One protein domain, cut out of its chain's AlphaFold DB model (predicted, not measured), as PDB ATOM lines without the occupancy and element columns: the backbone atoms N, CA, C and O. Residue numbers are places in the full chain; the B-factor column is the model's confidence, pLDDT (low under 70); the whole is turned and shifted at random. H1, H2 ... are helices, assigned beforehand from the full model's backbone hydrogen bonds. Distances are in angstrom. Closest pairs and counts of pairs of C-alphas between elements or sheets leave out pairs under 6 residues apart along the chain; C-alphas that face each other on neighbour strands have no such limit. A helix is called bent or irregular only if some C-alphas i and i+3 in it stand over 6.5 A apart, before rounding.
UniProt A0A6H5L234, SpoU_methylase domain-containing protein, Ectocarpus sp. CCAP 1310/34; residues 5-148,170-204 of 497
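AT A GLANCE: This is residues 5 to 148 and 170 to 204 of the 497 residues of the protein "SpoU_methylase domain-containing protein" of Ectocarpus sp. CCAP 1310/34 (UniProt A0A6H5L234). Two rows of helices stand side by side as two layers: H1, H3, H5 and H7a, the first arm of the bent helix H7, make one row, and H2, H4 and H6 make the other, with the chain zigzagging between the rows. H8 packs steeply on H7a at one end, and residues 191 to 204, with no named element, run back along the outside of the first row towards H1. The printed part has 179 residues with nine named helices, H1 to H9 in order, and no named strand, an all-helix domain. It is compact, with a radius of gyration of the C-alphas of 16.3 A and spans of 47 by 38 by 28 A.

IN THESE COORDINATES: Find C-alpha 5 at (-9.537, 8.703, 25.806); from there H1 runs to residue 18, 20.3 A. Next come H2, residues 25 to 41, 23.9 A; H3, 47 to 63, 24.4 A; H4, 65 to 75; H5, 83 to 97, 20.9 A; and H6, 106 to 121, 24.5 A. H6 is only just irregular: C-alphas 115 and 118 are 6.9 A apart. H7, residues 125 to 148, was assigned as one helix by its hydrogen bonds but is bent, with C-alphas 137 and 140 6.8 A apart; its arms are H7a, 125 to 137, and H7b, 140 to 148. H8 spans 173 to 184, and H9 runs from 186 to 190, where C-alpha 190 is at (-2.606, -21.284, 16.711).

HOW THE PARTS SIT: H1 to H6 and H7a form an up-and-down bundle, each running against the one before it. Look first at Cys 11 and Phe 56, the closest C-alphas of H1 and H3, 5.9 A apart; these helices touch at a shallow tilt of 8 degrees, the same way. H3 touches H5 at Val 58 and Ile 92, 5.3 A between C-alphas. H5 touches H7a at Cys 87 and Gly 127, 4.9 A, at a shallow tilt of 10 degrees. H4 touches H2 at a shallow tilt of 17 degrees, closest at the C-alphas of Phe 68 and Ser 34, 6.7 A, and touches H6 at a shallow tilt of 18 degrees, closest at the C-alphas of Val 73 and Ala 115, 5.7 A. H6 and H7a form a hairpin, closest at Val 120 and Gln 132, 4.9 A. H8 touches H7a at Leu 182 and His 136, 6.0 A. H9 only just touches H7a, with 3 pairs of C-alphas within 8 A, closest at Met 188 and Leu 133, 6.0 A. H7b is near H6; H1 and H8 are apart. Each O i to N i+4 pair is within hydrogen-bond range in H1, H3, H5, H7a, H7b and H8, against 11 of 13 in H2, 6 of 7 in H4, 8 of 12 in H6 and 0 of 1 in H9, where 1 of 2 O i to N i+3 pairs is.

THE WHOLE: The two farthest C-alphas, those of His 25 and Asp 184, are 48.8 A apart. Residues 149 to 169 are not printed, and C-alphas 148 and 170 are 10.0 A apart across the cut. Of the links printed whole, none is long. Look for pLDDT under 70 in 71 residues, among them 5 to 26 and 186 to 204.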
ATOM      1  N   GLN A   5     -10.453   8.780  24.664       48.19
ATOM      2  CA  GLN A   5      -9.537   8.703  25.806       48.19
ATOM      3  C   GLN A   5     -10.238   8.949  27.158       48.19
ATOM      4  O   GLN A   5      -9.888   8.344  28.166       48.19
ATOM      5  N   ALA A   6     -11.274   9.796  27.189       54.25
ATOM      6  CA  ALA A   6     -12.051  10.062  28.396       54.25
ATOM      7  C   ALA A   6     -12.928   8.866  28.805       54.25
ATOM      8  O   ALA A   6     -13.188   8.705  29.992       54.25
ATOM      9  N   LEU A   7     -13.350   8.008  27.862       56.09
ATOM     10  CA  LEU A   7     -14.093   6.775  28.166       56.09
ATOM     11  C   LEU A   7     -13.228   5.765  28.938       56.09
ATOM     12  O   LEU A   7     -13.709   5.179  29.903       56.09
ATOM     13  N   CYS A   8     -11.954   5.604  28.566       50.22
ATOM     14  CA  CYS A   8     -11.026   4.722  29.282       50.22
ATOM     15  C   CYS A   8     -10.664   5.242  30.673       50.22
ATOM     16  O   CYS A   8     -10.658   4.473  31.629       50.22
ATOM     17  N   VAL A   9     -10.453   6.552  30.824       52.31
ATOM     18  CA  VAL A   9     -10.188   7.150  32.145       52.31
ATOM     19  C   VAL A   9     -11.418   7.060  33.057       52.31
ATOM     20  O   VAL A   9     -11.289   6.755  34.242       52.31
ATOM     21  N   LEU A  10     -12.626   7.254  32.510       57.91
ATOM     22  CA  LEU A  10     -13.869   7.018  33.249       57.91
ATOM     23  C   LEU A  10     -14.004   5.536  33.650       57.91
ATOM     24  O   LEU A  10     -14.441   5.262  34.762       57.91
ATOM     25  N   CYS A  11     -13.571   4.593  32.805       53.47
ATOM     26  CA  CYS A  11     -13.540   3.155  33.108       53.47
ATOM     27  C   CYS A  11     -12.729   2.828  34.370       53.47
ATOM     28  O   CYS A  11     -13.229   2.142  35.261       53.47
ATOM     29  N   GLY A  12     -11.497   3.348  34.461       52.38
ATOM     30  CA  GLY A  12     -10.641   3.195  35.644       52.38
ATOM     31  C   GLY A  12     -11.346   3.672  36.915       52.38
ATOM     32  O   GLY A  12     -11.491   2.914  37.868       52.38
ATOM     33  N   TYR A  13     -11.912   4.882  36.864       57.22
ATOM     34  CA  TYR A  13     -12.649   5.475  37.981       57.22
ATOM     35  C   TYR A  13     -13.876   4.653  38.422       57.22
ATOM     36  O   TYR A  13     -14.155   4.547  39.617       57.22
ATOM     37  N   PHE A  14     -14.625   4.070  37.479       55.72
ATOM     38  CA  PHE A  14     -15.838   3.307  37.790       55.72
ATOM     39  C   PHE A  14     -15.561   1.926  38.379       55.72
ATOM     40  O   PHE A  14     -16.297   1.507  39.272       55.72
ATOM     41  N   CYS A  15     -14.523   1.229  37.922       51.12
ATOM     42  CA  CYS A  15     -14.165  -0.087  38.455       51.12
ATOM     43  C   CYS A  15     -13.586  -0.001  39.875       51.12
ATOM     44  O   CYS A  15     -13.954  -0.814  40.725       51.12
ATOM     45  N   ASP A  16     -12.787   1.029  40.164       53.28
ATOM     46  CA  ASP A  16     -12.244   1.276  41.509       53.28
ATOM     47  C   ASP A  16     -13.349   1.676  42.506       53.28
ATOM     48  O   ASP A  16     -13.297   1.343  43.692       53.28
ATOM     49  N   LYS A  17     -14.404   2.353  42.029       53.53
ATOM     50  CA  LYS A  17     -15.587   2.669  42.844       53.53
ATOM     51  C   LYS A  17     -16.570   1.512  43.006       53.53
ATOM     52  O   LYS A  17     -17.140   1.359  44.081       53.53
ATOM     53  N   ALA A  18     -16.769   0.686  41.980       50.53
ATOM     54  CA  ALA A  18     -17.655  -0.483  42.047       50.53
ATOM     55  C   ALA A  18     -17.173  -1.529  43.067       50.53
ATOM     56  O   ALA A  18     -17.977  -2.257  43.639       50.53
ATOM     57  N   SER A  19     -15.863  -1.579  43.308       49.00
ATOM     58  CA  SER A  19     -15.227  -2.450  44.298       49.00
ATOM     59  C   SER A  19     -15.202  -1.859  45.717       49.00
ATOM     60  O   SER A  19     -14.937  -2.596  46.665       49.00
ATOM     61  N   SER A  20     -15.508  -0.563  45.889       47.38
ATOM     62  CA  SER A  20     -15.411   0.147  47.177       47.38
ATOM     63  C   SER A  20     -16.730   0.709  47.733       47.38
ATOM     64  O   SER A  20     -16.824   0.873  48.948       47.38
ATOM     65  N   ASP A  21     -17.759   0.949  46.911       43.75
ATOM     66  CA  ASP A  21     -19.054   1.492  47.357       43.75
ATOM     67  C   ASP A  21     -20.150   0.405  47.375       43.75
ATOM     68  O   ASP A  21     -20.634  -0.047  46.339       43.75
ATOM     69  N   GLY A  22     -20.620   0.043  48.572       49.03
ATOM     70  CA  GLY A  22     -21.798  -0.810  48.791       49.03
ATOM     71  C   GLY A  22     -23.153  -0.131  48.525       49.03
ATOM     72  O   GLY A  22     -24.161  -0.587  49.058       49.03
ATOM     73  N   ASP A  23     -23.203   0.949  47.736       50.97
ATOM     74  CA  ASP A  23     -24.355   1.859  47.670       50.97
ATOM     75  C   ASP A  23     -24.937   2.035  46.253       50.97
ATOM     76  O   ASP A  23     -24.238   2.270  45.265       50.97
ATOM     77  N   GLY A  24     -26.276   2.019  46.163       60.69
ATOM     78  CA  GLY A  24     -27.076   2.066  44.925       60.69
ATOM     79  C   GLY A  24     -26.883   3.284  44.004       60.69
ATOM     80  O   GLY A  24     -27.514   3.362  42.948       60.69
ATOM     81  N   HIS A  25     -26.006   4.231  44.352       66.06
ATOM     82  CA  HIS A  25     -25.621   5.339  43.476       66.06
ATOM     83  C   HIS A  25     -24.767   4.865  42.287       66.06
ATOM     84  O   HIS A  25     -24.998   5.303  41.158       66.06
ATOM     85  N   ALA A  26     -23.837   3.930  42.517       67.06
ATOM     86  CA  ALA A  26     -22.986   3.376  41.463       67.06
ATOM     87  C   ALA A  26     -23.809   2.578  40.434       67.06
ATOM     88  O   ALA A  26     -23.649   2.768  39.229       67.06
ATOM     89  N   ALA A  27     -24.782   1.790  40.902       70.31
ATOM     90  CA  ALA A  27     -25.695   1.028  40.046       70.31
ATOM     91  C   ALA A  27     -26.576   1.930  39.158       70.31
ATOM     92  O   ALA A  27     -26.722   1.678  37.963       70.31
ATOM     93  N   LYS A  28     -27.118   3.027  39.708       75.81
ATOM     94  CA  LYS A  28     -27.942   3.985  38.945       75.81
ATOM     95  C   LYS A  28     -27.137   4.729  37.875       75.81
ATOM     96  O   LYS A  28     -27.636   5.037  36.787       75.81
ATOM     97  N   LEU A  29     -25.879   5.029  38.181       75.31
ATOM     98  CA  LEU A  29     -24.961   5.634  37.228       75.31
ATOM     99  C   LEU A  29     -24.569   4.635  36.131       75.31
ATOM    100  O   LEU A  29     -24.600   4.997  34.958       75.31
ATOM    101  N   ALA A  30     -24.320   3.368  36.481       77.06
ATOM    102  CA  ALA A  30     -24.087   2.299  35.513       77.06
ATOM    103  C   ALA A  30     -25.274   2.126  34.547       77.06
ATOM    104  O   ALA A  30     -25.058   2.032  33.341       77.06
ATOM    105  N   GLU A  31     -26.517   2.169  35.043       82.44
ATOM    106  CA  GLU A  31     -27.738   2.126  34.217       82.44
ATOM    107  C   GLU A  31     -27.793   3.285  33.210       82.44
ATOM    108  O   GLU A  31     -28.009   3.078  32.013       82.44
ATOM    109  N   THR A  32     -27.503   4.501  33.678       78.62
ATOM    110  CA  THR A  32     -27.460   5.701  32.828       78.62
ATOM    111  C   THR A  32     -26.382   5.579  31.748       78.62
ATOM    112  O   THR A  32     -26.622   5.895  30.581       78.62
ATOM    113  N   ILE A  33     -25.197   5.090  32.121       80.81
ATOM    114  CA  ILE A  33     -24.085   4.888  31.191       80.81
ATOM    115  C   ILE A  33     -24.434   3.811  30.169       80.81
ATOM    116  O   ILE A  33     -24.200   4.022  28.985       80.81
ATOM    117  N   SER A  34     -25.041   2.697  30.587       83.75
ATOM    118  CA  SER A  34     -25.455   1.625  29.678       83.75
ATOM    119  C   SER A  34     -26.443   2.122  28.621       83.75
ATOM    120  O   SER A  34     -26.253   1.861  27.432       83.75
ATOM    121  N   GLY A  35     -27.445   2.913  29.026       77.88
ATOM    122  CA  GLY A  35     -28.425   3.496  28.106       77.88
ATOM    123  C   GLY A  35     -27.815   4.440  27.064       77.88
ATOM    124  O   GLY A  35     -28.309   4.521  25.941       77.88
ATOM    125  N   TRP A  36     -26.722   5.127  27.407       79.88
ATOM    126  CA  TRP A  36     -25.982   5.978  26.474       79.88
ATOM    127  C   TRP A  36     -24.960   5.204  25.627       79.88
ATOM    128  O   TRP A  36     -24.780   5.510  24.448       79.88
ATOM    129  N   PHE A  37     -24.299   4.207  26.215       84.19
ATOM    130  CA  PHE A  37     -23.169   3.501  25.621       84.19
ATOM    131  C   PHE A  37     -23.577   2.659  24.413       84.19
ATOM    132  O   PHE A  37     -22.980   2.799  23.348       84.19
ATOM    133  N   TRP A  38     -24.611   1.822  24.535       85.62
ATOM    134  CA  TRP A  38     -24.982   0.881  23.468       85.62
ATOM    135  C   TRP A  38     -25.417   1.555  22.153       85.62
ATOM    136  O   TRP A  38     -24.947   1.133  21.095       85.62
ATOM    137  N   PRO A  39     -26.194   2.659  22.160       80.44
ATOM    138  CA  PRO A  39     -26.478   3.425  20.942       80.44
ATOM    139  C   PRO A  39     -25.252   4.062  20.273       80.44
ATOM    140  O   PRO A  39     -25.321   4.425  19.095       80.44
ATOM    141  N   VAL A  40     -24.166   4.279  21.021       77.31
ATOM    142  CA  VAL A  40     -22.894   4.803  20.499       77.31
ATOM    143  C   VAL A  40     -22.030   3.659  19.975       77.31
ATOM    144  O   VAL A  40     -21.503   3.767  18.873       77.31
ATOM    145  N   HIS A  41     -21.936   2.560  20.725       83.81
ATOM    146  CA  HIS A  41     -21.220   1.340  20.345       83.81
ATOM    147  C   HIS A  41     -21.758   0.718  19.047       83.81
ATOM    148  O   HIS A  41     -20.977   0.268  18.210       83.81
ATOM    149  N   GLY A  42     -23.077   0.769  18.838       74.62
ATOM    150  CA  GLY A  42     -23.729   0.276  17.621       74.62
ATOM    151  C   GLY A  42     -23.447   1.090  16.349       74.62
ATOM    152  O   GLY A  42     -23.963   0.746  15.288       74.62
ATOM    153  N   ARG A  43     -22.659   2.171  16.424       76.00
ATOM    154  CA  ARG A  43     -22.263   2.993  15.268       76.00
ATOM    155  C   ARG A  43     -20.873   2.605  14.775       76.00
ATOM    156  O   ARG A  43     -20.060   2.059  15.518       76.00
ATOM    157  N   THR A  44     -20.584   2.936  13.523       67.19
ATOM    158  CA  THR A  44     -19.229   2.827  12.981       67.19
ATOM    159  C   THR A  44     -18.289   3.794  13.702       67.19
ATOM    160  O   THR A  44     -18.647   4.934  14.018       67.19
ATOM    161  N   ALA A  45     -17.085   3.321  14.011       62.62
ATOM    162  CA  ALA A  45     -16.068   4.078  14.734       62.62
ATOM    163  C   ALA A  45     -14.672   3.715  14.219       62.62
ATOM    164  O   ALA A  45     -14.460   2.618  13.704       62.62
ATOM    165  N   LEU A  46     -13.705   4.620  14.380       59.69
ATOM    166  CA  LEU A  46     -12.308   4.321  14.058       59.69
ATOM    167  C   LEU A  46     -11.784   3.183  14.956       59.69
ATOM    168  O   LEU A  46     -12.165   3.144  16.132       59.69
ATOM    169  N   PRO A  47     -10.894   2.297  14.463       63.72
ATOM    170  CA  PRO A  47     -10.399   1.160  15.242       63.72
ATOM    171  C   PRO A  47      -9.856   1.551  16.633       63.72
ATOM    172  O   PRO A  47     -10.336   1.000  17.617       63.72
ATOM    173  N   PRO A  48      -9.023   2.595  16.804       60.97
ATOM    174  CA  PRO A  48      -8.554   3.000  18.138       60.97
ATOM    175  C   PRO A  48      -9.674   3.334  19.138       60.97
ATOM    176  O   PRO A  48      -9.640   2.960  20.307       60.97
ATOM    177  N   VAL A  49     -10.722   4.018  18.669       66.56
ATOM    178  CA  VAL A  49     -11.889   4.387  19.493       66.56
ATOM    179  C   VAL A  49     -12.636   3.148  19.957       66.56
ATOM    180  O   VAL A  49     -13.190   3.098  21.054       66.56
ATOM    181  N   ARG A  50     -12.650   2.144  19.097       75.62
ATOM    182  CA  ARG A  50     -13.405   0.928  19.263       75.62
ATOM    183  C   ARG A  50     -12.775  -0.036  20.245       75.62
ATOM    184  O   ARG A  50     -13.491  -0.572  21.081       75.62
ATOM    185  N   GLN A  51     -11.455  -0.147  20.217       74.19
ATOM    186  CA  GLN A  51     -10.709  -0.887  21.226       74.19
ATOM    187  C   GLN A  51     -10.984  -0.337  22.626       74.19
ATOM    188  O   GLN A  51     -11.260  -1.095  23.552       74.19
ATOM    189  N   HIS A  52     -11.013   0.987  22.782       73.62
ATOM    190  CA  HIS A  52     -11.382   1.607  24.054       73.62
ATOM    191  C   HIS A  52     -12.824   1.279  24.477       73.62
ATOM    192  O   HIS A  52     -13.076   1.009  25.650       73.62
ATOM    193  N   MET A  53     -13.773   1.264  23.533       79.50
ATOM    194  CA  MET A  53     -15.153   0.842  23.806       79.50
ATOM    195  C   MET A  53     -15.248  -0.641  24.188       79.50
ATOM    196  O   MET A  53     -16.026  -0.985  25.073       79.50
ATOM    197  N   GLU A  54     -14.470  -1.507  23.540       84.44
ATOM    198  CA  GLU A  54     -14.414  -2.948  23.800       84.44
ATOM    199  C   GLU A  54     -13.877  -3.234  25.197       84.44
ATOM    200  O   GLU A  54     -14.549  -3.897  25.986       84.44
ATOM    201  N   VAL A  55     -12.723  -2.661  25.539       77.75
ATOM    202  CA  VAL A  55     -12.112  -2.801  26.866       77.75
ATOM    203  C   VAL A  55     -13.053  -2.268  27.954       77.75
ATOM    204  O   VAL A  55     -13.274  -2.932  28.968       77.75
ATOM    205  N   PHE A  56     -13.675  -1.105  27.727       80.69
ATOM    206  CA  PHE A  56     -14.690  -0.566  28.632       80.69
ATOM    207  C   PHE A  56     -15.860  -1.540  28.826       80.69
ATOM    208  O   PHE A  56     -16.247  -1.835  29.958       80.69
ATOM    209  N   ALA A  57     -16.411  -2.073  27.735       85.38
ATOM    210  CA  ALA A  57     -17.540  -2.988  27.793       85.38
ATOM    211  C   ALA A  57     -17.193  -4.305  28.503       85.38
ATOM    212  O   ALA A  57     -18.021  -4.785  29.274       85.38
ATOM    213  N   VAL A  58     -15.990  -4.858  28.308       84.38
ATOM    214  CA  VAL A  58     -15.518  -6.062  29.019       84.38
ATOM    215  C   VAL A  58     -15.533  -5.833  30.531       84.38
ATOM    216  O   VAL A  58     -16.130  -6.619  31.271       84.38
ATOM    217  N   ARG A  59     -14.958  -4.722  31.006       79.88
ATOM    218  CA  ARG A  59     -14.922  -4.413  32.447       79.88
ATOM    219  C   ARG A  59     -16.314  -4.172  33.017       79.88
ATOM    220  O   ARG A  59     -16.641  -4.689  34.084       79.88
ATOM    221  N   MET A  60     -17.175  -3.467  32.284       81.94
ATOM    222  CA  MET A  60     -18.562  -3.261  32.703       81.94
ATOM    223  C   MET A  60     -19.384  -4.555  32.701       81.94
ATOM    224  O   MET A  60     -20.249  -4.714  33.561       81.94
ATOM    225  N   CYS A  61     -19.107  -5.504  31.800       85.88
ATOM    226  CA  CYS A  61     -19.732  -6.828  31.828       85.88
ATOM    227  C   CYS A  61     -19.304  -7.645  33.055       85.88
ATOM    228  O   CYS A  61     -20.126  -8.389  33.583       85.88
ATOM    229  N   ARG A  62     -18.060  -7.489  33.527       82.00
ATOM    230  CA  ARG A  62     -17.563  -8.137  34.755       82.00
ATOM    231  C   ARG A  62     -18.104  -7.470  36.028       82.00
ATOM    232  O   ARG A  62     -18.495  -8.166  36.957       82.00
ATOM    233  N   ALA A  63     -18.183  -6.137  36.060       79.50
ATOM    234  CA  ALA A  63     -18.648  -5.382  37.229       79.50
ATOM    235  C   ALA A  63     -20.183  -5.351  37.381       79.50
ATOM    236  O   ALA A  63     -20.698  -5.432  38.493       79.50
ATOM    237  N   TYR A  64     -20.924  -5.238  36.272       83.31
ATOM    238  CA  TYR A  64     -22.389  -5.114  36.246       83.31
ATOM    239  C   TYR A  64     -23.014  -6.071  35.211       83.31
ATOM    240  O   TYR A  64     -23.640  -5.620  34.239       83.31
ATOM    241  N   PRO A  65     -22.874  -7.398  35.394       84.38
ATOM    242  CA  PRO A  65     -23.276  -8.389  34.398       84.38
ATOM    243  C   PRO A  65     -24.768  -8.327  34.062       84.38
ATOM    244  O   PRO A  65     -25.133  -8.338  32.891       84.38
ATOM    245  N   ASP A  66     -25.653  -8.166  35.048       84.00
ATOM    246  CA  ASP A  66     -27.102  -8.131  34.794       84.00
ATOM    247  C   ASP A  66     -27.540  -6.987  33.866       84.00
ATOM    248  O   ASP A  66     -28.560  -7.101  33.183       84.00
ATOM    249  N   LEU A  67     -26.745  -5.920  33.784       84.81
ATOM    250  CA  LEU A  67     -27.014  -4.759  32.945       84.81
ATOM    251  C   LEU A  67     -26.289  -4.849  31.594       84.81
ATOM    252  O   LEU A  67     -26.927  -4.829  30.539       84.81
ATOM    253  N   PHE A  68     -24.958  -4.956  31.609       88.88
ATOM    254  CA  PHE A  68     -24.147  -4.861  30.393       88.88
ATOM    255  C   PHE A  68     -24.151  -6.155  29.578       88.88
ATOM    256  O   PHE A  68     -24.347  -6.108  28.365       88.88
ATOM    257  N   LEU A  69     -24.025  -7.315  30.223       86.88
ATOM    258  CA  LEU A  69     -24.022  -8.600  29.521       86.88
ATOM    259  C   LEU A  69     -25.386  -8.881  28.888       86.88
ATOM    260  O   LEU A  69     -25.460  -9.341  27.749       86.88
ATOM    261  N   THR A  70     -26.478  -8.546  29.583       85.69
ATOM    262  CA  THR A  70     -27.839  -8.673  29.038       85.69
ATOM    263  C   THR A  70     -28.014  -7.858  27.754       85.69
ATOM    264  O   THR A  70     -28.664  -8.325  26.817       85.69
ATOM    265  N   ALA A  71     -27.408  -6.671  27.679       88.12
ATOM    266  CA  ALA A  71     -27.411  -5.863  26.466       88.12
ATOM    267  C   ALA A  71     -26.568  -6.495  25.347       88.12
ATOM    268  O   ALA A  71     -27.074  -6.625  24.238       88.12
ATOM    269  N   VAL A  72     -25.362  -7.001  25.636       90.88
ATOM    270  CA  VAL A  72     -24.545  -7.743  24.651       90.88
ATOM    271  C   VAL A  72     -25.319  -8.927  24.067       90.88
ATOM    272  O   VAL A  72     -25.407  -9.084  22.852       90.88
ATOM    273  N   VAL A  73     -25.948  -9.735  24.925       88.88
ATOM    274  CA  VAL A  73     -26.764 -10.888  24.511       88.88
ATOM    275  C   VAL A  73     -27.980 -10.456  23.690       88.88
ATOM    276  O   VAL A  73     -28.407 -11.188  22.798       88.88
ATOM    277  N   LYS A  74     -28.572  -9.296  23.990       89.00
ATOM    278  CA  LYS A  74     -29.682  -8.741  23.209       89.00
ATOM    279  C   LYS A  74     -29.219  -8.323  21.814       89.00
ATOM    280  O   LYS A  74     -29.889  -8.682  20.853       89.00
ATOM    281  N   GLU A  75     -28.097  -7.619  21.709       88.50
ATOM    282  CA  GLU A  75     -27.554  -7.167  20.424       88.50
ATOM    283  C   GLU A  75     -27.108  -8.352  19.560       88.50
ATOM    284  O   GLU A  75     -27.491  -8.433  18.400       88.50
ATOM    285  N   LEU A  76     -26.418  -9.349  20.130       87.50
ATOM    286  CA  LEU A  76     -25.991 -10.560  19.407       87.50
ATOM    287  C   LEU A  76     -27.149 -11.409  18.850       87.50
ATOM    288  O   LEU A  76     -26.904 -12.297  18.033       87.50
ATOM    289  N   LYS A  77     -28.399 -11.164  19.270       85.38
ATOM    290  CA  LYS A  77     -29.594 -11.787  18.676       85.38
ATOM    291  C   LYS A  77     -30.081 -11.075  17.412       85.38
ATOM    292  O   LYS A  77     -30.911 -11.646  16.704       85.38
ATOM    293  N   ASP A  78     -29.622  -9.856  17.128       82.31
ATOM    294  CA  ASP A  78     -29.911  -9.182  15.864       82.31
ATOM    295  C   ASP A  78     -28.911  -9.641  14.796       82.31
ATOM    296  O   ASP A  78     -27.735  -9.291  14.794       82.31
ATOM    297  N   PHE A  79     -29.389 -10.428  13.836       79.69
ATOM    298  CA  PHE A  79     -28.557 -10.935  12.745       79.69
ATOM    299  C   PHE A  79     -28.217  -9.878  11.679       79.69
ATOM    300  O   PHE A  79     -27.561 -10.193  10.689       79.69
ATOM    301  N   ARG A  80     -28.665  -8.629  11.858       75.81
ATOM    302  CA  ARG A  80     -28.446  -7.510  10.926       75.81
ATOM    303  C   ARG A  80     -27.354  -6.547  11.398       75.81
ATOM    304  O   ARG A  80     -27.208  -5.470  10.823       75.81
ATOM    305  N   LEU A  81     -26.613  -6.905  12.448       73.88
ATOM    306  CA  LEU A  81     -25.525  -6.083  12.973       73.88
ATOM    307  C   LEU A  81     -24.462  -5.798  11.893       73.88
ATOM    308  O   LEU A  81     -24.062  -6.716  11.171       73.88
ATOM    309  N   PRO A  82     -23.936  -4.560  11.810       75.44
ATOM    310  CA  PRO A  82     -22.764  -4.269  10.991       75.44
ATOM    311  C   PRO A  82     -21.581  -5.165  11.381       75.44
ATOM    312  O   PRO A  82     -21.361  -5.415  12.566       75.44
ATOM    313  N   GLY A  83     -20.778  -5.612  10.407       73.25
ATOM    314  CA  GLY A  83     -19.676  -6.560  10.642       73.25
ATOM    315  C   GLY A  83     -18.658  -6.073  11.676       73.25
ATOM    316  O   GLY A  83     -18.223  -6.838  12.537       73.25
ATOM    317  N   GLN A  84     -18.368  -4.770  11.664       74.75
ATOM    318  CA  GLN A  84     -17.593  -4.118  12.709       74.75
ATOM    319  C   GLN A  84     -18.282  -4.342  14.076       74.75
ATOM    320  O   GLN A  84     -17.695  -4.979  14.955       74.75
ATOM    321  N   VAL A  85     -19.543  -3.917  14.263       80.50
ATOM    322  CA  VAL A  85     -20.343  -4.099  15.508       80.50
ATOM    323  C   VAL A  85     -20.321  -5.541  16.006       80.50
ATOM    324  O   VAL A  85     -19.936  -5.766  17.153       80.50
ATOM    325  N   LEU A  86     -20.586  -6.501  15.121       86.19
ATOM    326  CA  LEU A  86     -20.519  -7.930  15.411       86.19
ATOM    327  C   LEU A  86     -19.161  -8.357  15.989       86.19
ATOM    328  O   LEU A  86     -19.124  -8.959  17.060       86.19
ATOM    329  N   CYS A  87     -18.049  -8.027  15.322       83.56
ATOM    330  CA  CYS A  87     -16.716  -8.403  15.806       83.56
ATOM    331  C   CYS A  87     -16.432  -7.848  17.203       83.56
ATOM    332  O   CYS A  87     -15.894  -8.569  18.034       83.56
ATOM    333  N   SER A  88     -16.847  -6.609  17.493       86.75
ATOM    334  CA  SER A  88     -16.664  -6.042  18.837       86.75
ATOM    335  C   SER A  88     -17.468  -6.787  19.882       86.75
ATOM    336  O   SER A  88     -16.932  -7.119  20.929       86.75
ATOM    337  N   LEU A  89     -18.741  -7.087  19.611       90.50
ATOM    338  CA  LEU A  89     -19.578  -7.819  20.564       90.50
ATOM    339  C   LEU A  89     -19.022  -9.219  20.843       90.50
ATOM    340  O   LEU A  89     -19.069  -9.678  21.984       90.50
ATOM    341  N   LEU A  90     -18.462  -9.884  19.832       88.31
ATOM    342  CA  LEU A  90     -17.828 -11.193  19.990       88.31
ATOM    343  C   LEU A  90     -16.493 -11.114  20.742       88.31
ATOM    344  O   LEU A  90     -16.244 -11.962  21.593       88.31
ATOM    345  N   ILE A  91     -15.682 -10.077  20.509       85.19
ATOM    346  CA  ILE A  91     -14.460  -9.793  21.283       85.19
ATOM    347  C   ILE A  91     -14.806  -9.517  22.744       85.19
ATOM    348  O   ILE A  91     -14.250 -10.154  23.638       85.19
ATOM    349  N   ILE A  92     -15.780  -8.632  22.991       88.25
ATOM    350  CA  ILE A  92     -16.294  -8.344  24.333       88.25
ATOM    351  C   ILE A  92     -16.742  -9.647  24.992       88.25
ATOM    352  O   ILE A  92     -16.397  -9.902  26.142       88.25
ATOM    353  N   THR A  93     -17.467 -10.497  24.262       88.69
ATOM    354  CA  THR A  93     -17.939 -11.781  24.786       88.69
ATOM    355  C   THR A  93     -16.797 -12.720  25.142       88.69
ATOM    356  O   THR A  93     -16.785 -13.262  26.245       88.69
ATOM    357  N   GLY A  94     -15.820 -12.883  24.255       84.31
ATOM    358  CA  GLY A  94     -14.676 -13.746  24.497       84.31
ATOM    359  C   GLY A  94     -13.847 -13.320  25.692       84.31
ATOM    360  O   GLY A  94     -13.681 -14.114  26.605       84.31
ATOM    361  N   HIS A  95     -13.421 -12.057  25.760       81.00
ATOM    362  CA  HIS A  95     -12.641 -11.558  26.901       81.00
ATOM    363  C   HIS A  95     -13.447 -11.497  28.206       81.00
ATOM    364  O   HIS A  95     -12.878 -11.516  29.295       81.00
ATOM    365  N   THR A  96     -14.776 -11.432  28.129       83.69
ATOM    366  CA  THR A  96     -15.633 -11.536  29.317       83.69
ATOM    367  C   THR A  96     -15.709 -12.982  29.825       83.69
ATOM    368  O   THR A  96     -15.699 -13.198  31.036       83.69
ATOM    369  N   LEU A  97     -15.774 -13.966  28.921       79.56
ATOM    370  CA  LEU A  97     -15.888 -15.391  29.253       79.56
ATOM    371  C   LEU A  97     -14.550 -16.054  29.606       79.56
ATOM    372  O   LEU A  97     -14.518 -16.889  30.508       79.56
ATOM    373  N   ILE A  98     -13.485 -15.691  28.894       73.94
ATOM    374  CA  ILE A  98     -12.141 -16.261  29.006       73.94
ATOM    375  C   ILE A  98     -11.372 -15.500  30.089       73.94
ATOM    376  O   ILE A  98     -11.284 -14.271  30.059       73.94
ATOM    377  N   GLY A  99     -10.815 -16.238  31.051       62.28
ATOM    378  CA  GLY A  99     -10.030 -15.697  32.163       62.28
ATOM    379  C   GLY A  99     -10.525 -16.165  33.536       62.28
ATOM    380  O   GLY A  99     -11.727 -16.307  33.781       62.28
ATOM    381  N   ASN A 100      -9.576 -16.381  34.452       48.41
ATOM    382  CA  ASN A 100      -9.802 -17.010  35.760       48.41
ATOM    383  C   ASN A 100     -10.549 -16.131  36.787       48.41
ATOM    384  O   ASN A 100     -10.988 -16.644  37.813       48.41
ATOM    385  N   GLU A 101     -10.745 -14.836  36.519       53.03
ATOM    386  CA  GLU A 101     -11.249 -13.860  37.505       53.03
ATOM    387  C   GLU A 101     -12.596 -13.219  37.139       53.03
ATOM    388  O   GLU A 101     -12.968 -12.184  37.682       53.03
ATOM    389  N   SER A 102     -13.364 -13.792  36.208       56.19
ATOM    390  CA  SER A 102     -14.490 -13.053  35.614       56.19
ATOM    391  C   SER A 102     -15.644 -12.712  36.569       56.19
ATOM    392  O   SER A 102     -16.511 -11.933  36.186       56.19
ATOM    393  N   GLY A 103     -15.701 -13.277  37.782       62.94
ATOM    394  CA  GLY A 103     -16.766 -12.996  38.761       62.94
ATOM    395  C   GLY A 103     -18.187 -13.354  38.282       62.94
ATOM    396  O   GLY A 103     -19.164 -13.084  38.978       62.94
ATOM    397  N   LEU A 104     -18.320 -13.965  37.097       75.25
ATOM    398  CA  LEU A 104     -19.591 -14.244  36.431       75.25
ATOM    399  C   LEU A 104     -20.253 -15.500  36.990       75.25
ATOM    400  O   LEU A 104     -19.624 -16.555  37.111       75.25
ATOM    401  N   SER A 105     -21.567 -15.421  37.214       78.44
ATOM    402  CA  SER A 105     -22.362 -16.600  37.557       78.44
ATOM    403  C   SER A 105     -22.433 -17.593  36.386       78.44
ATOM    404  O   SER A 105     -22.343 -17.216  35.212       78.44
ATOM    405  N   ALA A 106     -22.694 -18.870  36.690       75.75
ATOM    406  CA  ALA A 106     -22.920 -19.898  35.670       75.75
ATOM    407  C   ALA A 106     -24.044 -19.511  34.685       75.75
ATOM    408  O   ALA A 106     -23.930 -19.741  33.482       75.75
ATOM    409  N   ARG A 107     -25.100 -18.843  35.177       79.69
ATOM    410  CA  ARG A 107     -26.207 -18.337  34.351       79.69
ATOM    411  C   ARG A 107     -25.719 -17.332  33.307       79.69
ATOM    412  O   ARG A 107     -26.102 -17.434  32.143       79.69
ATOM    413  N   HIS A 108     -24.896 -16.366  33.714       82.75
ATOM    414  CA  HIS A 108     -24.362 -15.339  32.816       82.75
ATOM    415  C   HIS A 108     -23.474 -15.953  31.736       82.75
ATOM    416  O   HIS A 108     -23.657 -15.656  30.555       82.75
ATOM    417  N   ARG A 109     -22.593 -16.880  32.126       82.19
ATOM    418  CA  ARG A 109     -21.718 -17.599  31.191       82.19
ATOM    419  C   ARG A 109     -22.524 -18.351  30.127       82.19
ATOM    420  O   ARG A 109     -22.275 -18.176  28.936       82.19
ATOM    421  N   VAL A 110     -23.535 -19.127  30.532       80.44
ATOM    422  CA  VAL A 110     -24.398 -19.880  29.598       80.44
ATOM    423  C   VAL A 110     -25.134 -18.949  28.630       80.44
ATOM    424  O   VAL A 110     -25.261 -19.270  27.447       80.44
ATOM    425  N   LEU A 111     -25.629 -17.800  29.100       81.94
ATOM    426  CA  LEU A 111     -26.342 -16.844  28.247       81.94
ATOM    427  C   LEU A 111     -25.449 -16.270  27.144       81.94
ATOM    428  O   LEU A 111     -25.890 -16.202  25.996       81.94
ATOM    429  N   MET A 112     -24.210 -15.900  27.472       84.62
ATOM    430  CA  MET A 112     -23.258 -15.401  26.478       84.62
ATOM    431  C   MET A 112     -22.850 -16.484  25.489       84.62
ATOM    432  O   MET A 112     -22.916 -16.264  24.284       84.62
ATOM    433  N   PHE A 113     -22.513 -17.678  25.985       84.88
ATOM    434  CA  PHE A 113     -22.148 -18.799  25.125       84.88
ATOM    435  C   PHE A 113     -23.255 -19.108  24.109       84.88
ATOM    436  O   PHE A 113     -23.008 -19.189  22.907       84.88
ATOM    437  N   ARG A 114     -24.514 -19.166  24.564       83.12
ATOM    438  CA  ARG A 114     -25.672 -19.375  23.681       83.12
ATOM    439  C   ARG A 114     -25.870 -18.255  22.662       83.12
ATOM    440  O   ARG A 114     -26.383 -18.530  21.582       83.12
ATOM    441  N   ALA A 115     -25.506 -17.018  22.995       85.06
ATOM    442  CA  ALA A 115     -25.579 -15.891  22.071       85.06
ATOM    443  C   ALA A 115     -24.484 -15.946  20.991       85.06
ATOM    444  O   ALA A 115     -24.711 -15.462  19.887       85.06
ATOM    445  N   CYS A 116     -23.335 -16.570  21.276       86.56
ATOM    446  CA  CYS A 116     -22.247 -16.761  20.312       86.56
ATOM    447  C   CYS A 116     -22.492 -17.899  19.319       86.56
ATOM    448  O   CYS A 116     -22.076 -17.784  18.169       86.56
ATOM    449  N   LEU A 117     -23.177 -18.973  19.729       84.50
ATOM    450  CA  LEU A 117     -23.358 -20.178  18.905       84.50
ATOM    451  C   LEU A 117     -23.855 -19.914  17.468       84.50
ATOM    452  O   LEU A 117     -23.269 -20.476  16.544       84.50
ATOM    453  N   PRO A 118     -24.865 -19.054  17.217       84.94
ATOM    454  CA  PRO A 118     -25.320 -18.775  15.851       84.94
ATOM    455  C   PRO A 118     -24.236 -18.177  14.941       84.94
ATOM    456  O   PRO A 118     -24.303 -18.315  13.721       84.94
ATOM    457  N   TRP A 119     -23.232 -17.522  15.524       83.88
ATOM    458  CA  TRP A 119     -22.167 -16.831  14.801       83.88
ATOM    459  C   TRP A 119     -20.984 -17.739  14.449       83.88
ATOM    460  O   TRP A 119     -20.196 -17.378  13.578       83.88
ATOM    461  N   VAL A 120     -20.906 -18.949  15.018       79.50
ATOM    462  CA  VAL A 120     -19.924 -19.999  14.658       79.50
ATOM    463  C   VAL A 120     -20.025 -20.397  13.181       79.50
ATOM    464  O   VAL A 120     -19.034 -20.779  12.559       79.50
ATOM    465  N   VAL A 121     -21.221 -20.270  12.607       73.00
ATOM    466  CA  VAL A 121     -21.522 -20.507  11.187       73.00
ATOM    467  C   VAL A 121     -21.856 -19.205  10.446       73.00
ATOM    468  O   VAL A 121     -22.453 -19.221   9.372       73.00
ATOM    469  N   GLY A 122     -21.482 -18.056  11.021       63.84
ATOM    470  CA  GLY A 122     -21.787 -16.733  10.482       63.84
ATOM    471  C   GLY A 122     -21.131 -16.464   9.123       63.84
ATOM    472  O   GLY A 122     -20.084 -17.014   8.780       63.84
ATOM    473  N   THR A 123     -21.732 -15.575   8.332       58.62
ATOM    474  CA  THR A 123     -21.232 -15.206   6.994       58.62
ATOM    475  C   THR A 123     -20.034 -14.258   7.046       58.62
ATOM    476  O   THR A 123     -19.161 -14.317   6.181       58.62
ATOM    477  N   HIS A 124     -19.962 -13.401   8.069       66.69
ATOM    478  CA  HIS A 124     -18.857 -12.470   8.275       66.69
ATOM    479  C   HIS A 124     -17.600 -13.227   8.717       66.69
ATOM    480  O   HIS A 124     -17.575 -13.757   9.823       66.69
ATOM    481  N   VAL A 125     -16.559 -13.262   7.877       64.19
ATOM    482  CA  VAL A 125     -15.359 -14.100   8.084       64.19
ATOM    483  C   VAL A 125     -14.717 -13.866   9.450       64.19
ATOM    484  O   VAL A 125     -14.586 -14.806  10.225       64.19
ATOM    485  N   MET A 126     -14.399 -12.614   9.785       68.31
ATOM    486  CA  MET A 126     -13.762 -12.283  11.065       68.31
ATOM    487  C   MET A 126     -14.699 -12.542  12.253       68.31
ATOM    488  O   MET A 126     -14.277 -13.038  13.288       68.31
ATOM    489  N   GLY A 127     -15.999 -12.276  12.089       74.19
ATOM    490  CA  GLY A 127     -16.983 -12.544  13.142       74.19
ATOM    491  C   GLY A 127     -17.109 -14.042  13.408       74.19
ATOM    492  O   GLY A 127     -17.126 -14.475  14.553       74.19
ATOM    493  N   ARG A 128     -17.111 -14.848  12.347       79.56
ATOM    494  CA  ARG A 128     -17.126 -16.303  12.428       79.56
ATOM    495  C   ARG A 128     -15.870 -16.843  13.104       79.56
ATOM    496  O   ARG A 128     -16.010 -17.650  14.012       79.56
ATOM    497  N   LEU A 129     -14.682 -16.384  12.706       74.44
ATOM    498  CA  LEU A 129     -13.415 -16.810  13.312       74.44
ATOM    499  C   LEU A 129     -13.375 -16.490  14.809       74.44
ATOM    500  O   LEU A 129     -13.112 -17.378  15.614       74.44
ATOM    501  N   ILE A 130     -13.738 -15.261  15.195       78.31
ATOM    502  CA  ILE A 130     -13.808 -14.874  16.611       78.31
ATOM    503  C   ILE A 130     -14.840 -15.741  17.347       78.31
ATOM    504  O   ILE A 130     -14.553 -16.243  18.426       78.31
ATOM    505  N   ALA A 131     -16.029 -15.974  16.780       85.69
ATOM    506  CA  ALA A 131     -17.050 -16.811  17.414       85.69
ATOM    507  C   ALA A 131     -16.612 -18.278  17.573       85.69
ATOM    508  O   ALA A 131     -16.875 -18.882  18.613       85.69
ATOM    509  N   GLN A 132     -15.951 -18.844  16.561       83.56
ATOM    510  CA  GLN A 132     -15.387 -20.195  16.586       83.56
ATOM    511  C   GLN A 132     -14.316 -20.318  17.666       83.56
ATOM    512  O   GLN A 132     -14.369 -21.255  18.459       83.56
ATOM    513  N   LEU A 133     -13.429 -19.330  17.758       80.31
ATOM    514  CA  LEU A 133     -12.388 -19.278  18.772       80.31
ATOM    515  C   LEU A 133     -12.967 -19.157  20.184       80.31
ATOM    516  O   LEU A 133     -12.634 -19.956  21.049       80.31
ATOM    517  N   VAL A 134     -13.904 -18.225  20.401       82.06
ATOM    518  CA  VAL A 134     -14.631 -18.087  21.676       82.06
ATOM    519  C   VAL A 134     -15.275 -19.418  22.066       82.06
ATOM    520  O   VAL A 134     -15.173 -19.845  23.212       82.06
ATOM    521  N   CYS A 135     -15.939 -20.094  21.126       84.31
ATOM    522  CA  CYS A 135     -16.575 -21.373  21.418       84.31
ATOM    523  C   CYS A 135     -15.536 -22.446  21.752       84.31
ATOM    524  O   CYS A 135     -15.706 -23.119  22.763       84.31
ATOM    525  N   HIS A 136     -14.465 -22.572  20.965       81.50
ATOM    526  CA  HIS A 136     -13.379 -23.526  21.201       81.50
ATOM    527  C   HIS A 136     -12.731 -23.330  22.579       81.50
ATOM    528  O   HIS A 136     -12.558 -24.304  23.307       81.50
ATOM    529  N   SER A 137     -12.445 -22.086  22.972       77.50
ATOM    530  CA  SER A 137     -11.796 -21.772  24.251       77.50
ATOM    531  C   SER A 137     -12.692 -22.033  25.463       77.50
ATOM    532  O   SER A 137     -12.197 -22.445  26.507       77.50
ATOM    533  N   VAL A 138     -14.008 -21.810  25.353       78.75
ATOM    534  CA  VAL A 138     -14.919 -21.887  26.511       78.75
ATOM    535  C   VAL A 138     -15.635 -23.250  26.612       78.75
ATOM    536  O   VAL A 138     -16.024 -23.667  27.705       78.75
ATOM    537  N   LEU A 139     -15.788 -23.994  25.507       77.50
ATOM    538  CA  LEU A 139     -16.406 -25.335  25.474       77.50
ATOM    539  C   LEU A 139     -15.814 -26.322  26.511       77.50
ATOM    540  O   LEU A 139     -16.608 -26.977  27.196       77.50
ATOM    541  N   PRO A 140     -14.478 -26.420  26.693       72.12
ATOM    542  CA  PRO A 140     -13.871 -27.293  27.700       72.12
ATOM    543  C   PRO A 140     -14.268 -26.953  29.139       72.12
ATOM    544  O   PRO A 140     -14.542 -27.860  29.925       72.12
ATOM    545  N   GLU A 141     -14.340 -25.664  29.493       70.38
ATOM    546  CA  GLU A 141     -14.748 -25.220  30.836       70.38
ATOM    547  C   GLU A 141     -16.199 -25.602  31.126       70.38
ATOM    548  O   GLU A 141     -16.532 -26.098  32.207       70.38
ATOM    549  N   PHE A 142     -17.065 -25.412  30.130       65.81
ATOM    550  CA  PHE A 142     -18.455 -25.830  30.199       65.81
ATOM    551  C   PHE A 142     -18.562 -27.347  30.403       65.81
ATOM    552  O   PHE A 142     -19.314 -27.777  31.279       65.81
ATOM    553  N   ALA A 143     -17.782 -28.146  29.668       61.81
ATOM    554  CA  ALA A 143     -17.764 -29.603  29.801       61.81
ATOM    555  C   ALA A 143     -17.286 -30.040  31.196       61.81
ATOM    556  O   ALA A 143     -17.986 -30.769  31.900       61.81
ATOM    557  N   ALA A 144     -16.159 -29.504  31.668       58.91
ATOM    558  CA  ALA A 144     -15.613 -29.819  32.985       58.91
ATOM    559  C   ALA A 144     -16.582 -29.482  34.139       58.91
ATOM    560  O   ALA A 144     -16.760 -30.292  35.054       58.91
ATOM    561  N   ALA A 145     -17.269 -28.332  34.079       59.72
ATOM    562  CA  ALA A 145     -18.269 -27.943  35.076       59.72
ATOM    563  C   ALA A 145     -19.449 -28.934  35.148       59.72
ATOM    564  O   ALA A 145     -19.965 -29.230  36.229       59.72
ATOM    565  N   ALA A 146     -19.847 -29.504  34.011       53.94
ATOM    566  CA  ALA A 146     -20.905 -30.505  33.951       53.94
ATOM    567  C   ALA A 146     -20.463 -31.895  34.437       53.94
ATOM    568  O   ALA A 146     -21.289 -32.654  34.951       53.94
ATOM    569  N   ALA A 147     -19.176 -32.235  34.305       48.81
ATOM    570  CA  ALA A 147     -18.613 -33.474  34.842       48.81
ATOM    571  C   ALA A 147     -18.541 -33.422  36.372       48.81
ATOM    572  O   ALA A 147     -18.928 -34.380  37.043       48.81
ATOM    573  N   ALA A 148     -18.116 -32.282  36.925       52.66
ATOM    574  CA  ALA A 148     -18.025 -32.061  38.367       52.66
ATOM    575  C   ALA A 148     -19.393 -32.160  39.070       52.66
ATOM    576  O   ALA A 148     -19.485 -32.708  40.167       52.66
ATOM    577  N   HIS A 170     -22.652 -32.519  29.828       35.03
ATOM    578  CA  HIS A 170     -22.219 -33.885  29.472       35.03
ATOM    579  C   HIS A 170     -23.426 -34.716  29.039       35.03
ATOM    580  O   HIS A 170     -24.213 -35.178  29.872       35.03
ATOM    581  N   GLY A 171     -23.573 -34.881  27.719       45.44
ATOM    582  CA  GLY A 171     -24.601 -35.737  27.118       45.44
ATOM    583  C   GLY A 171     -25.184 -35.267  25.782       45.44
ATOM    584  O   GLY A 171     -25.955 -36.014  25.195       45.44
ATOM    585  N   GLU A 172     -24.839 -34.075  25.292       59.47
ATOM    586  CA  GLU A 172     -25.282 -33.600  23.974       59.47
ATOM    587  C   GLU A 172     -24.228 -33.973  22.919       59.47
ATOM    588  O   GLU A 172     -23.202 -33.292  22.840       59.47
ATOM    589  N   PRO A 173     -24.440 -35.029  22.106       62.16
ATOM    590  CA  PRO A 173     -23.491 -35.422  21.060       62.16
ATOM    591  C   PRO A 173     -23.193 -34.270  20.089       62.16
ATOM    592  O   PRO A 173     -22.110 -34.211  19.524       62.16
ATOM    593  N   HIS A 174     -24.114 -33.313  19.955       67.69
ATOM    594  CA  HIS A 174     -23.963 -32.123  19.120       67.69
ATOM    595  C   HIS A 174     -22.889 -31.149  19.625       67.69
ATOM    596  O   HIS A 174     -22.161 -30.582  18.816       67.69
ATOM    597  N   LEU A 175     -22.767 -30.945  20.943       68.00
ATOM    598  CA  LEU A 175     -21.740 -30.052  21.502       68.00
ATOM    599  C   LEU A 175     -20.357 -30.700  21.468       68.00
ATOM    600  O   LEU A 175     -19.375 -30.002  21.239       68.00
ATOM    601  N   GLN A 176     -20.293 -32.024  21.646       66.62
ATOM    602  CA  GLN A 176     -19.048 -32.769  21.474       66.62
ATOM    603  C   GLN A 176     -18.603 -32.749  20.009       66.62
ATOM    604  O   GLN A 176     -17.466 -32.401  19.740       66.62
ATOM    605  N   ALA A 177     -19.512 -33.001  19.063       70.50
ATOM    606  CA  ALA A 177     -19.213 -32.900  17.636       70.50
ATOM    607  C   ALA A 177     -18.771 -31.485  17.228       70.50
ATOM    608  O   ALA A 177     -17.881 -31.336  16.397       70.50
ATOM    609  N   LEU A 178     -19.365 -30.442  17.825       75.50
ATOM    610  CA  LEU A 178     -18.915 -29.065  17.630       75.50
ATOM    611  C   LEU A 178     -17.499 -28.854  18.181       75.50
ATOM    612  O   LEU A 178     -16.686 -28.219  17.519       75.50
ATOM    613  N   PHE A 179     -17.206 -29.366  19.377       75.06
ATOM    614  CA  PHE A 179     -15.867 -29.278  19.949       75.06
ATOM    615  C   PHE A 179     -14.843 -30.013  19.083       75.06
ATOM    616  O   PHE A 179     -13.844 -29.405  18.724       75.06
ATOM    617  N   ASP A 180     -15.116 -31.258  18.690       70.44
ATOM    618  CA  ASP A 180     -14.227 -32.061  17.847       70.44
ATOM    619  C   ASP A 180     -13.976 -31.349  16.504       70.44
ATOM    620  O   ASP A 180     -12.831 -31.169  16.101       70.44
ATOM    621  N   PHE A 181     -15.029 -30.813  15.871       77.19
ATOM    622  CA  PHE A 181     -14.917 -30.006  14.648       77.19
ATOM    623  C   PHE A 181     -14.023 -28.770  14.826       77.19
ATOM    624  O   PHE A 181     -13.188 -28.479  13.970       77.19
ATOM    625  N   LEU A 182     -14.199 -28.020  15.919       75.44
ATOM    626  CA  LEU A 182     -13.401 -26.822  16.187       75.44
ATOM    627  C   LEU A 182     -11.961 -27.168  16.581       75.44
ATOM    628  O   LEU A 182     -11.044 -26.447  16.211       75.44
ATOM    629  N   HIS A 183     -11.758 -28.261  17.311       74.75
ATOM    630  CA  HIS A 183     -10.454 -28.709  17.789       74.75
ATOM    631  C   HIS A 183      -9.589 -29.307  16.669       74.75
ATOM    632  O   HIS A 183      -8.359 -29.174  16.678       74.75
ATOM    633  N   ASP A 184     -10.223 -29.952  15.692       70.44
ATOM    634  CA  ASP A 184      -9.572 -30.453  14.483       70.44
ATOM    635  C   ASP A 184      -9.297 -29.343  13.458       70.44
ATOM    636  O   ASP A 184      -8.500 -29.546  12.539       70.44
ATOM    637  N   ASN A 185      -9.887 -28.150  13.627       70.25
ATOM    638  CA  ASN A 185      -9.564 -26.995  12.799       70.25
ATOM    639  C   ASN A 185      -8.167 -26.440  13.176       70.25
ATOM    640  O   ASN A 185      -7.990 -25.926  14.286       70.25
ATOM    641  N   PRO A 186      -7.171 -26.493  12.267       62.97
ATOM    642  CA  PRO A 186      -5.804 -26.052  12.554       62.97
ATOM    643  C   PRO A 186      -5.708 -24.569  12.934       62.97
ATOM    644  O   PRO A 186      -4.854 -24.208  13.738       62.97
ATOM    645  N   GLU A 187      -6.609 -23.723  12.429       61.22
ATOM    646  CA  GLU A 187      -6.640 -22.287  12.743       61.22
ATOM    647  C   GLU A 187      -6.887 -22.037  14.234       61.22
ATOM    648  O   GLU A 187      -6.319 -21.120  14.822       61.22
ATOM    649  N   MET A 188      -7.708 -22.880  14.867       65.75
ATOM    650  CA  MET A 188      -8.101 -22.716  16.266       65.75
ATOM    651  C   MET A 188      -6.968 -23.057  17.239       65.75
ATOM    652  O   MET A 188      -6.981 -22.576  18.370       65.75
ATOM    653  N   ARG A 189      -5.976 -23.856  16.811       58.16
ATOM    654  CA  ARG A 189      -4.828 -24.264  17.643       58.16
ATOM    655  C   ARG A 189      -3.733 -23.208  17.731       58.16
ATOM    656  O   ARG A 189      -2.956 -23.233  18.672       58.16
ATOM    657  N   GLN A 190      -3.649 -22.312  16.754       53.94
ATOM    658  CA  GLN A 190      -2.606 -21.284  16.711       53.94
ATOM    659  C   GLN A 190      -3.132 -19.896  17.125       53.94
ATOM    660  O   GLN A 190      -2.358 -18.980  17.378       53.94
ATOM    661  N   LEU A 191      -4.451 -19.756  17.297       56.03
ATOM    662  CA  LEU A 191      -5.125 -18.575  17.847       56.03
ATOM    663  C   LEU A 191      -5.110 -18.513  19.397       56.03
ATOM    664  O   LEU A 191      -5.938 -17.826  20.000       56.03
ATOM    665  N   GLU A 192      -4.149 -19.172  20.059       52.78
ATOM    666  CA  GLU A 192      -3.953 -19.147  21.528       52.78
ATOM    667  C   GLU A 192      -3.650 -17.741  22.099       52.78
ATOM    668  O   GLU A 192      -3.611 -17.549  23.315       52.78
ATOM    669  N   ALA A 193      -3.480 -16.733  21.238       51.94
ATOM    670  CA  ALA A 193      -3.364 -15.327  21.621       51.94
ATOM    671  C   ALA A 193      -4.663 -14.745  22.220       51.94
ATOM    672  O   ALA A 193      -4.627 -13.748  22.948       51.94
ATOM    673  N   PHE A 194      -5.827 -15.351  21.952       55.34
ATOM    674  CA  PHE A 194      -7.096 -14.837  22.459       55.34
ATOM    675  C   PHE A 194      -7.276 -15.129  23.949       55.34
ATOM    676  O   PHE A 194      -7.491 -16.264  24.368       55.34
ATOM    677  N   GLY A 195      -7.184 -14.067  24.750       55.62
ATOM    678  CA  GLY A 195      -7.178 -14.130  26.213       55.62
ATOM    679  C   GLY A 195      -5.846 -13.727  26.851       55.62
ATOM    680  O   GLY A 195      -5.805 -13.552  28.064       55.62
ATOM    681  N   GLN A 196      -4.786 -13.510  26.060       58.56
ATOM    682  CA  GLN A 196      -3.507 -12.976  26.560       58.56
ATOM    683  C   GLN A 196      -3.547 -11.458  26.794       58.56
ATOM    684  O   GLN A 196      -2.717 -10.910  27.515       58.56
ATOM    685  N   THR A 197      -4.517 -10.764  26.196       62.22
ATOM    686  CA  THR A 197      -4.713  -9.325  26.383       62.22
ATOM    687  C   THR A 197      -5.329  -9.038  27.752       62.22
ATOM    688  O   THR A 197      -6.534  -9.225  27.958       62.22
ATOM    689  N   ASP A 198      -4.510  -8.538  28.676       66.06
ATOM    690  CA  ASP A 198      -4.969  -8.066  29.979       66.06
ATOM    691  C   ASP A 198      -5.726  -6.731  29.835       66.06
ATOM    692  O   ASP A 198      -5.157  -5.640  29.752       66.06
ATOM    693  N   CYS A 199      -7.056  -6.834  29.784       66.00
ATOM    694  CA  CYS A 199      -7.956  -5.685  29.681       66.00
ATOM    695  C   CYS A 199      -7.893  -4.762  30.910       66.00
ATOM    696  O   CYS A 199      -8.211  -3.574  30.788       66.00
ATOM    697  N   ASP A 200      -7.520  -5.289  32.079       64.19
ATOM    698  CA  ASP A 200      -7.424  -4.515  33.312       64.19
ATOM    699  C   ASP A 200      -6.122  -3.703  33.331       64.19
ATOM    700  O   ASP A 200      -6.167  -2.500  33.610       64.19
ATOM    701  N   ALA A 201      -5.000  -4.288  32.890       64.12
ATOM    702  CA  ALA A 201      -3.744  -3.561  32.686       64.12
ATOM    703  C   ALA A 201      -3.884  -2.428  31.652       64.12
ATOM    704  O   ALA A 201      -3.447  -1.302  31.905       64.12
ATOM    705  N   LEU A 202      -4.577  -2.670  30.529       63.28
ATOM    706  CA  LEU A 202      -4.809  -1.676  29.465       63.28
ATOM    707  C   LEU A 202      -5.643  -0.457  29.897       63.28
ATOM    708  O   LEU A 202      -5.658   0.558  29.198       63.28
ATOM    709  N   CYS A 203      -6.349  -0.538  31.027       56.69
ATOM    710  CA  CYS A 203      -7.115   0.578  31.592       56.69
ATOM    711  C   CYS A 203      -6.313   1.460  32.555       56.69
ATOM    712  O   CYS A 203      -6.866   2.421  33.097       56.69
ATOM    713  N   THR A 204      -5.040   1.149  32.792       63.25
ATOM    714  CA  THR A 204      -4.142   1.980  33.599       63.25
ATOM    715  C   THR A 204      -3.402   2.982  32.713       63.25
ATOM    716  O   THR A 204      -3.218   2.759  31.518       63.25
TER     717      THR A 204